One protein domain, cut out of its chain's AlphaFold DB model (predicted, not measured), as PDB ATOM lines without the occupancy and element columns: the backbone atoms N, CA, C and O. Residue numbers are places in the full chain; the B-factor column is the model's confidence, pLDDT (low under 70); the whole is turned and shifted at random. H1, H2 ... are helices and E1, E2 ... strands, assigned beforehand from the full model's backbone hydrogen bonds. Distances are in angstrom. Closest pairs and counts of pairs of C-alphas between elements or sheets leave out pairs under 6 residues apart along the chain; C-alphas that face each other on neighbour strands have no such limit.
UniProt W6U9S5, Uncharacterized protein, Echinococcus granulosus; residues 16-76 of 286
ATOM      1  N   VAL A  16     237.456 245.223 244.080       82.94
ATOM      2  CA  VAL A  16     236.354 245.637 243.212       82.94
ATOM      3  C   VAL A  16     236.751 245.301 241.780       82.94
ATOM      4  O   VAL A  16     237.865 245.597 241.352       82.94
ATOM      5  N   TRP A  17     235.863 244.632 241.051       87.94
ATOM      6  CA  TRP A  17     236.040 244.347 239.632       87.94
ATOM      7  C   TRP A  17     234.770 244.718 238.882       87.94
ATOM      8  O   TRP A  17     233.658 244.447 239.339       87.94
ATOM      9  N   THR A  18     234.942 245.296 237.700       90.88
ATOM     10  CA  THR A  18     233.832 245.725 236.853       90.88
ATOM     11  C   THR A  18     233.725 244.791 235.659       90.88
ATOM     12  O   THR A  18     234.702 244.533 234.954       90.88
ATOM     13  N   LYS A  19     232.521 244.268 235.416       90.56
ATOM     14  CA  LYS A  19     232.245 243.485 234.212       90.56
ATOM     15  C   LYS A  19     232.120 244.420 233.007       90.56
ATOM     16  O   LYS A  19     231.263 245.299 232.991       90.56
ATOM     17  N   LEU A  20     232.941 244.184 231.986       91.94
ATOM     18  CA  LEU A  20     232.837 244.879 230.707       91.94
ATOM     19  C   LEU A  20     231.737 244.247 229.849       91.94
ATOM     20  O   LEU A  20     231.664 243.023 229.709       91.94
ATOM     21  N   LEU A  21     230.892 245.087 229.262       90.81
ATOM     22  CA  LEU A  21     229.902 244.684 228.275       90.81
ATOM     23  C   LEU A  21     230.549 244.568 226.887       90.81
ATOM     24  O   LEU A  21     231.449 245.348 226.549       90.81
ATOM     25  N   PRO A  22     230.097 243.617 226.052       87.75
ATOM     26  CA  PRO A  22     230.554 243.528 224.677       87.75
ATOM     27  C   PRO A  22     230.123 244.777 223.901       87.75
ATOM     28  O   PRO A  22     228.977 245.218 223.971       87.75
ATOM     29  N   LEU A  23     231.048 245.338 223.126       83.75
ATOM     30  CA  LEU A  23     230.715 246.358 222.138       83.75
ATOM     31  C   LEU A  23     229.990 245.662 220.981       83.75
ATOM     32  O   LEU A  23     230.547 244.744 220.380       83.75
ATOM     33  N   GLN A  24     228.761 246.083 220.667       81.19
ATOM     34  CA  GLN A  24     228.099 245.611 219.450       81.19
ATOM     35  C   GLN A  24     228.887 246.064 218.215       81.19
ATOM     36  O   GLN A  24     229.607 247.065 218.245       81.19
ATOM     37  N   GLU A  25     228.705 245.348 217.109       75.38
ATOM     38  CA  GLU A  25     229.403 245.547 215.830       75.38
ATOM     39  C   GLU A  25     229.279 246.988 215.293       75.38
ATOM     40  O   GLU A  25     230.168 247.495 214.614       75.38
ATOM     41  N   SER A  26     228.227 247.708 215.696       74.75
ATOM     42  CA  SER A  26     228.000 249.120 215.378       74.75
ATOM     43  C   SER A  26     228.687 250.113 216.332       74.75
ATOM     44  O   SER A  26     228.324 251.291 216.345       74.75
ATOM     45  N   SER A  27     229.620 249.678 217.186       76.94
ATOM     46  CA  SER A  27     230.234 250.473 218.273       76.94
ATOM     47  C   SER A  27     229.237 251.070 219.281       76.94
ATOM     48  O   SER A  27     229.560 251.999 220.030       76.94
ATOM     49  N   LYS A  28     228.012 250.533 219.303       86.56
ATOM     50  CA  LYS A  28     226.949 250.969 220.202       86.56
ATOM     51  C   LYS A  28     227.101 250.214 221.519       86.56
ATOM     52  O   LYS A  28     227.056 248.987 221.548       86.56
ATOM     53  N   CYS A  29     227.338 250.965 222.586       89.69
ATOM     54  CA  CYS A  29     227.330 250.449 223.947       89.69
ATOM     55  C   CYS A  29     225.881 250.459 224.446       89.69
ATOM     56  O   CYS A  29     225.201 251.476 224.312       89.69
ATOM     57  N   GLU A  30     225.395 249.326 224.953       90.88
ATOM     58  CA  GLU A  30     224.050 249.225 225.543       90.88
ATOM     59  C   GLU A  30     223.978 249.915 226.915       90.88
ATOM     60  O   GLU A  30     222.923 250.404 227.312       90.88
ATOM     61  N   GLY A  31     225.115 249.995 227.612       90.75
ATOM     62  CA  GLY A  31     225.268 250.707 228.877       90.75
ATOM     63  C   GLY A  31     226.040 252.019 228.742       90.75
ATOM     64  O   GLY A  31     225.871 252.766 227.776       90.75
ATOM     65  N   PHE A  32     226.908 252.285 229.716       92.56
ATOM     66  CA  PHE A  32     227.765 253.463 229.728       92.56
ATOM     67  C   PHE A  32     229.041 253.213 228.941       92.56
ATOM     68  O   PHE A  32     229.750 252.230 229.169       92.56
ATOM     69  N   ARG A  33     229.371 254.132 228.035       93.62
ATOM     70  CA  ARG A  33     230.653 254.113 227.339       93.62
ATOM     71  C   ARG A  33     231.601 255.101 228.003       93.62
ATOM     72  O   ARG A  33     231.417 256.309 227.876       93.62
ATOM     73  N   CYS A  34     232.641 254.569 228.625       93.38
ATOM     74  CA  CYS A  34     233.727 255.337 229.212       93.38
ATOM     75  C   CYS A  34     234.366 256.263 228.171       93.38
ATOM     76  O   CYS A  34     234.599 255.858 227.025       93.38
ATOM     77  N   LYS A  35     234.634 257.514 228.548       92.94
ATOM     78  CA  LYS A  35     235.024 258.555 227.591       92.94
ATOM     79  C   LYS A  35     236.450 258.350 227.085       92.94
ATOM     80  O   LYS A  35     236.681 258.492 225.884       92.94
ATOM     81  N   GLN A  36     237.368 257.977 227.979       93.50
ATOM     82  CA  GLN A  36     238.795 257.883 227.668       93.50
ATOM     83  C   GLN A  36     239.207 256.461 227.281       93.50
ATOM     84  O   GLN A  36     239.687 256.223 226.171       93.50
ATOM     85  N   SER A  37     238.936 255.493 228.156       91.69
ATOM     86  CA  SER A  37     239.255 254.074 227.959       91.69
ATOM     87  C   SER A  37     238.412 253.412 226.861       91.69
ATOM     88  O   SER A  37     238.806 252.394 226.288       91.69
ATOM     89  N   ARG A  38     237.253 254.003 226.527       91.94
ATOM     90  CA  ARG A  38     236.261 253.494 225.557       91.94
ATOM     91  C   ARG A  38     235.674 252.130 225.915       91.94
ATOM     92  O   ARG A  38     235.051 251.497 225.057       91.94
ATOM     93  N   HIS A  39     235.845 251.685 227.155       92.25
ATOM     94  CA  HIS A  39     235.176 250.503 227.668       92.25
ATOM     95  C   HIS A  39     233.664 250.727 227.763       92.25
ATOM     96  O   HIS A  39     233.190 251.852 227.912       92.25
ATOM     97  N   CYS A  40     232.910 249.642 227.620       93.50
ATOM     98  CA  CYS A  40     231.468 249.637 227.801       93.50
ATOM     99  C   CYS A  40     231.178 248.926 229.120       93.50
ATOM    100  O   CYS A  40     231.605 247.786 229.305       93.50
ATOM    101  N   ILE A  41     230.494 249.597 230.036       94.56
ATOM    102  CA  ILE A  41     230.121 249.065 231.350       94.56
ATOM    103  C   ILE A  41     228.600 249.086 231.494       94.56
ATOM    104  O   ILE A  41     227.900 249.783 230.754       94.56
ATOM    105  N   ALA A  42     228.066 248.293 232.420       94.25
ATOM    106  CA  ALA A  42     226.635 248.299 232.695       94.25
ATOM    107  C   ALA A  42     226.187 249.672 233.214       94.25
ATOM    108  O   ALA A  42     226.896 250.310 233.986       94.25
ATOM    109  N   LYS A  43     224.998 250.118 232.800       91.44
ATOM    110  CA  LYS A  43     224.452 251.435 233.170       91.44
ATOM    111  C   LYS A  43     224.279 251.608 234.686       91.44
ATOM    112  O   LYS A  43     224.393 252.705 235.203       91.44
ATOM    113  N   GLU A  44     224.027 250.512 235.397       90.88
ATOM    114  CA  GLU A  44     223.930 250.468 236.864       90.88
ATOM    115  C   GLU A  44     225.260 250.718 237.592       90.88
ATOM    116  O   GLU A  44     225.268 250.895 238.806       90.88
ATOM    117  N   MET A  45     226.374 250.729 236.856       91.19
ATOM    118  CA  MET A  45     227.701 251.030 237.385       91.19
ATOM    119  C   MET A  45     228.067 252.511 237.224       91.19
ATOM    120  O   MET A  45     229.141 252.902 237.657       91.19
ATOM    121  N   GLU A  46     227.210 253.333 236.611       91.56
ATOM    122  CA  GLU A  46     227.374 254.790 236.644       91.56
ATOM    123  C   GLU A  46     227.050 255.309 238.051       91.56
ATOM    124  O   GLU A  46     226.027 254.931 238.633       91.56
ATOM    125  N   CYS A  47     227.868 256.225 238.572       91.38
ATOM    126  CA  CYS A  47     227.609 256.932 239.829       91.38
ATOM    127  C   CYS A  47     227.470 256.024 241.058       91.38
ATOM    128  O   CYS A  47     226.675 256.312 241.963       91.38
ATOM    129  N   ASN A  48     228.203 254.912 241.092       90.38
ATOM    130  CA  ASN A  48     228.159 253.961 242.202       90.38
ATOM    131  C   ASN A  48     229.262 254.211 243.246       90.38
ATOM    132  O   ASN A  48     229.342 253.480 244.239       90.38
ATOM    133  N   GLY A  49     230.084 255.248 243.045       88.50
ATOM    134  CA  GLY A  49     231.178 255.630 243.933       88.50
ATOM    135  C   GLY A  49     232.469 254.837 243.719       88.50
ATOM    136  O   GLY A  49     233.401 254.981 244.513       88.50
ATOM    137  N   TYR A  50     232.541 254.010 242.675       90.25
ATOM    138  CA  TYR A  50     233.741 253.283 242.268       90.25
ATOM    139  C   TYR A  50     234.128 253.680 240.845       90.25
ATOM    140  O   TYR A  50     233.268 253.871 240.003       90.25
ATOM    141  N   THR A  51     235.425 253.753 240.548       91.94
ATOM    142  CA  THR A  51     235.915 254.048 239.193       91.94
ATOM    143  C   THR A  51     235.915 252.784 238.334       91.94
ATOM    144  O   THR A  51     236.875 252.007 238.297       91.94
ATOM    145  N   ASN A  52     234.811 252.547 237.636       93.50
ATOM    146  CA  ASN A  52     234.567 251.321 236.879       93.50
ATOM    147  C   ASN A  52     235.162 251.350 235.467       93.50
ATOM    148  O   ASN A  52     235.332 250.300 234.841       93.50
ATOM    149  N   CYS A  53     235.498 252.539 234.966       93.19
ATOM    150  CA  CYS A  53     236.102 252.725 233.651       93.19
ATOM    151  C   CYS A  53     237.596 252.345 233.583       93.19
ATOM    152  O   CYS A  53     238.161 252.246 232.490       93.19
ATOM    153  N   GLY A  54     238.222 252.040 234.724       91.25
ATOM    154  CA  GLY A  54     239.583 251.513 234.795       91.25
ATOM    155  C   GLY A  54     240.655 252.572 234.528       91.25
ATOM    156  O   GLY A  54     240.507 253.733 234.889       91.25
ATOM    157  N   THR A  55     241.772 252.165 233.924       92.69
ATOM    158  CA  THR A  55     242.904 253.054 233.618       92.69
ATOM    159  C   THR A  55     243.253 253.001 232.139       92.69
ATOM    160  O   THR A  55     243.228 251.926 231.536       92.69
ATOM    161  N   TYR A  56     243.662 254.129 231.575       92.25
ATOM    162  CA  TYR A  56     244.158 254.239 230.206       92.25
ATOM    163  C   TYR A  56     245.546 254.888 230.190       92.25
ATOM    164  O   TYR A  56     245.998 255.444 231.190       92.25
ATOM    165  N   THR A  57     246.255 254.767 229.068       93.50
ATOM    166  CA  THR A  57     247.588 255.357 228.908       93.50
ATOM    167  C   THR A  57     247.511 256.548 227.967       93.50
ATOM    168  O   THR A  57     247.092 256.400 226.820       93.50
ATOM    169  N   GLU A  58     247.951 257.705 228.445       92.31
ATOM    170  CA  GLU A  58     248.051 258.950 227.684       92.31
ATOM    171  C   GLU A  58     249.451 259.515 227.913       92.31
ATOM    172  O   GLU A  58     249.921 259.574 229.047       92.31
ATOM    173  N   ASP A  59     250.173 259.809 226.832       93.62
ATOM    174  CA  ASP A  59     251.556 260.310 226.881       93.62
ATOM    175  C   ASP A  59     252.530 259.451 227.717       93.62
ATOM    176  O   ASP A  59     253.479 259.942 228.322       93.62
ATOM    177  N   GLY A  60     252.299 258.134 227.761       93.88
ATOM    178  CA  GLY A  60     253.106 257.193 228.549       93.88
ATOM    179  C   GLY A  60     252.785 257.179 230.048       93.88
ATOM    180  O   GLY A  60     253.363 256.379 230.784       93.88
ATOM    181  N   HIS A  61     251.834 257.996 230.500       93.75
ATOM    182  CA  HIS A  61     251.335 258.006 231.869       93.75
ATOM    183  C   HIS A  61     250.047 257.189 231.983       93.75
ATOM    184  O   HIS A  61     249.178 257.238 231.116       93.75
ATOM    185  N   THR A  62     249.926 256.406 233.059       94.06
ATOM    186  CA  THR A  62     248.699 255.656 233.362       94.06
ATOM    187  C   THR A  62     247.766 256.551 234.169       94.06
ATOM    188  O   THR A  62     248.100 256.929 235.290       94.06
ATOM    189  N   ILE A  63     246.621 256.894 233.586       94.25
ATOM    190  CA  ILE A  63     245.608 257.777 234.166       94.25
ATOM    191  C   ILE A  63     244.348 256.948 234.427       94.25
ATOM    192  O   ILE A  63     244.005 256.058 233.649       94.25
ATOM    193  N   THR A  64     243.667 257.218 235.538       92.69
ATOM    194  CA  THR A  64     242.381 256.581 235.856       92.69
ATOM    195  C   THR A  64     241.275 257.276 235.072       92.69
ATOM    196  O   THR A  64     241.182 258.498 235.098       92.69
ATOM    197  N   ASP A  65     240.463 256.501 234.359       93.25
ATOM    198  CA  ASP A  65     239.246 256.985 233.717       93.25
ATOM    199  C   ASP A  65     238.118 256.940 234.756       93.25
ATOM    200  O   ASP A  65     237.705 255.860 235.172       93.25
ATOM    201  N   ASP A  66     237.660 258.108 235.197       92.19
ATOM    202  CA  ASP A  66     236.566 258.309 236.157       92.19
ATOM    203  C   ASP A  66     235.319 258.908 235.479       92.19
ATOM    204  O   ASP A  66     234.471 259.547 236.111       92.19
ATOM    205  N   SER A  67     235.204 258.733 234.157       92.75
ATOM    206  CA  SER A  67     234.097 259.280 233.365       92.75
ATOM    207  C   SER A  67     232.723 258.821 233.862       92.75
ATOM    208  O   SER A  67     231.749 259.566 233.715       92.75
ATOM    209  N   ASP A  68     232.644 257.612 234.422       90.88
ATOM    210  CA  ASP A  68     231.437 257.010 234.996       90.88
ATOM    211  C   ASP A  68     230.964 257.694 236.282       90.88
ATOM    212  O   ASP A  68     229.782 257.607 236.605       90.88
ATOM    213  N   GLU A  69     231.849 258.428 236.957       90.62
ATOM    214  CA  GLU A  69     231.559 259.148 238.201       90.62
ATOM    215  C   GLU A  69     231.472 260.675 238.003       90.62
ATOM    216  O   GLU A  69     230.964 261.396 238.862       90.62
ATOM    217  N   THR A  70     231.942 261.200 236.866       85.50
ATOM    218  CA  THR A  70     232.042 262.654 236.623       85.50
ATOM    219  C   THR A  70     231.036 263.203 235.614       85.50
ATOM    220  O   THR A  70     230.633 264.361 235.726       85.50
ATOM    221  N   THR A  71     230.622 262.416 234.616       77.25
ATOM    222  CA  THR A  71     229.914 262.971 233.444       77.25
ATOM    223  C   THR A  71     228.426 263.231 233.701       77.25
ATOM    224  O   THR A  71     227.900 264.251 233.262       77.25
ATOM    225  N   ASN A  72     227.747 262.317 234.399       73.88
ATOM    226  CA  ASN A  72     226.293 262.364 234.620       73.88
ATOM    227  C   ASN A  72     225.894 262.190 236.081       73.88
ATOM    228  O   ASN A  72     224.706 262.198 236.412       73.88
ATOM    229  N   CYS A  73     226.872 262.045 236.963       82.94
ATOM    230  CA  CYS A  73     226.585 261.938 238.366       82.94
ATOM    231  C   CYS A  73     226.240 263.325 238.861       82.94
ATOM    232  O   CYS A  73     227.055 264.248 238.812       82.94
ATOM    233  N   GLN A  74     225.017 263.465 239.370       70.38
ATOM    234  CA  GLN A  74     224.783 264.422 240.435       70.38
ATOM    235  C   GLN A  74     225.686 263.971 241.572       70.38
ATOM    236  O   GLN A  74     225.273 263.209 242.446       70.38
ATOM    237  N   GLY A  75     226.950 264.401 241.508       61.53
ATOM    238  CA  GLY A  75     227.855 264.291 242.627       61.53
ATOM    239  C   GLY A  75     227.071 264.793 243.828       61.53
ATOM    240  O   GLY A  75     226.300 265.751 243.670       61.53
ATOM    241  N   PRO A  76     227.170 264.132 244.990       59.22
ATOM    242  CA  PRO A  76     226.533 264.647 246.182       59.22
ATOM    243  C   PRO A  76     227.036 266.078 246.296       59.22
ATOM    244  O   PRO A  76     228.224 266.276 246.553       59.22
TER     245      PRO A  76
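Overview. This is residues 16 to 76 of the 286 residues of an uncharacterized protein of Echinococcus granulosus (UniProt W6U9S5). This domain has little regular structure: residues 16 to 54 wind in loops through the body, a small hairpin of E1 and E2 lies at one side, and the short helix H1 follows. The printed part has 61 residues, with two named strands and one named helix in the order E1, E2, H1; the sheet E1 - E2 is antiparallel. The class is mixed, with 12 residues in named elements. It is compact, with a radius of gyration of the C-alphas of 11.5 A, spanning 32 by 30 by 21 A.

Arrangement. Start at Val 16 and go along to residues 32 to 33, which pair antiparallel with residues 40 to 41. Then come E1, residues 55 to 58, and E2, residues 61 to 64, a hairpin at 143 degrees; N 56 and O 63 are 2.9 A apart, within hydrogen-bond range. H1, residues 67 to 70, is apart from E1; it is too short for an O i to N i+4 pair, and its 1 O i to N i+3 pair is not within range.

Along the chain. Find C-alpha 55 at (242.904, 253.054, 233.618); E1 runs 9.8 A from there, E2 9.9 A, and H1 5.1 A to C-alpha 70 at (232.042, 262.654, 236.623).

Size, cuts and confidence. The C-alphas farthest apart, of Glu 25 and Pro 76, are 36.0 A apart. The printed part has no cut, both links are tight, and pLDDT is under 70 at residues 75 to 76.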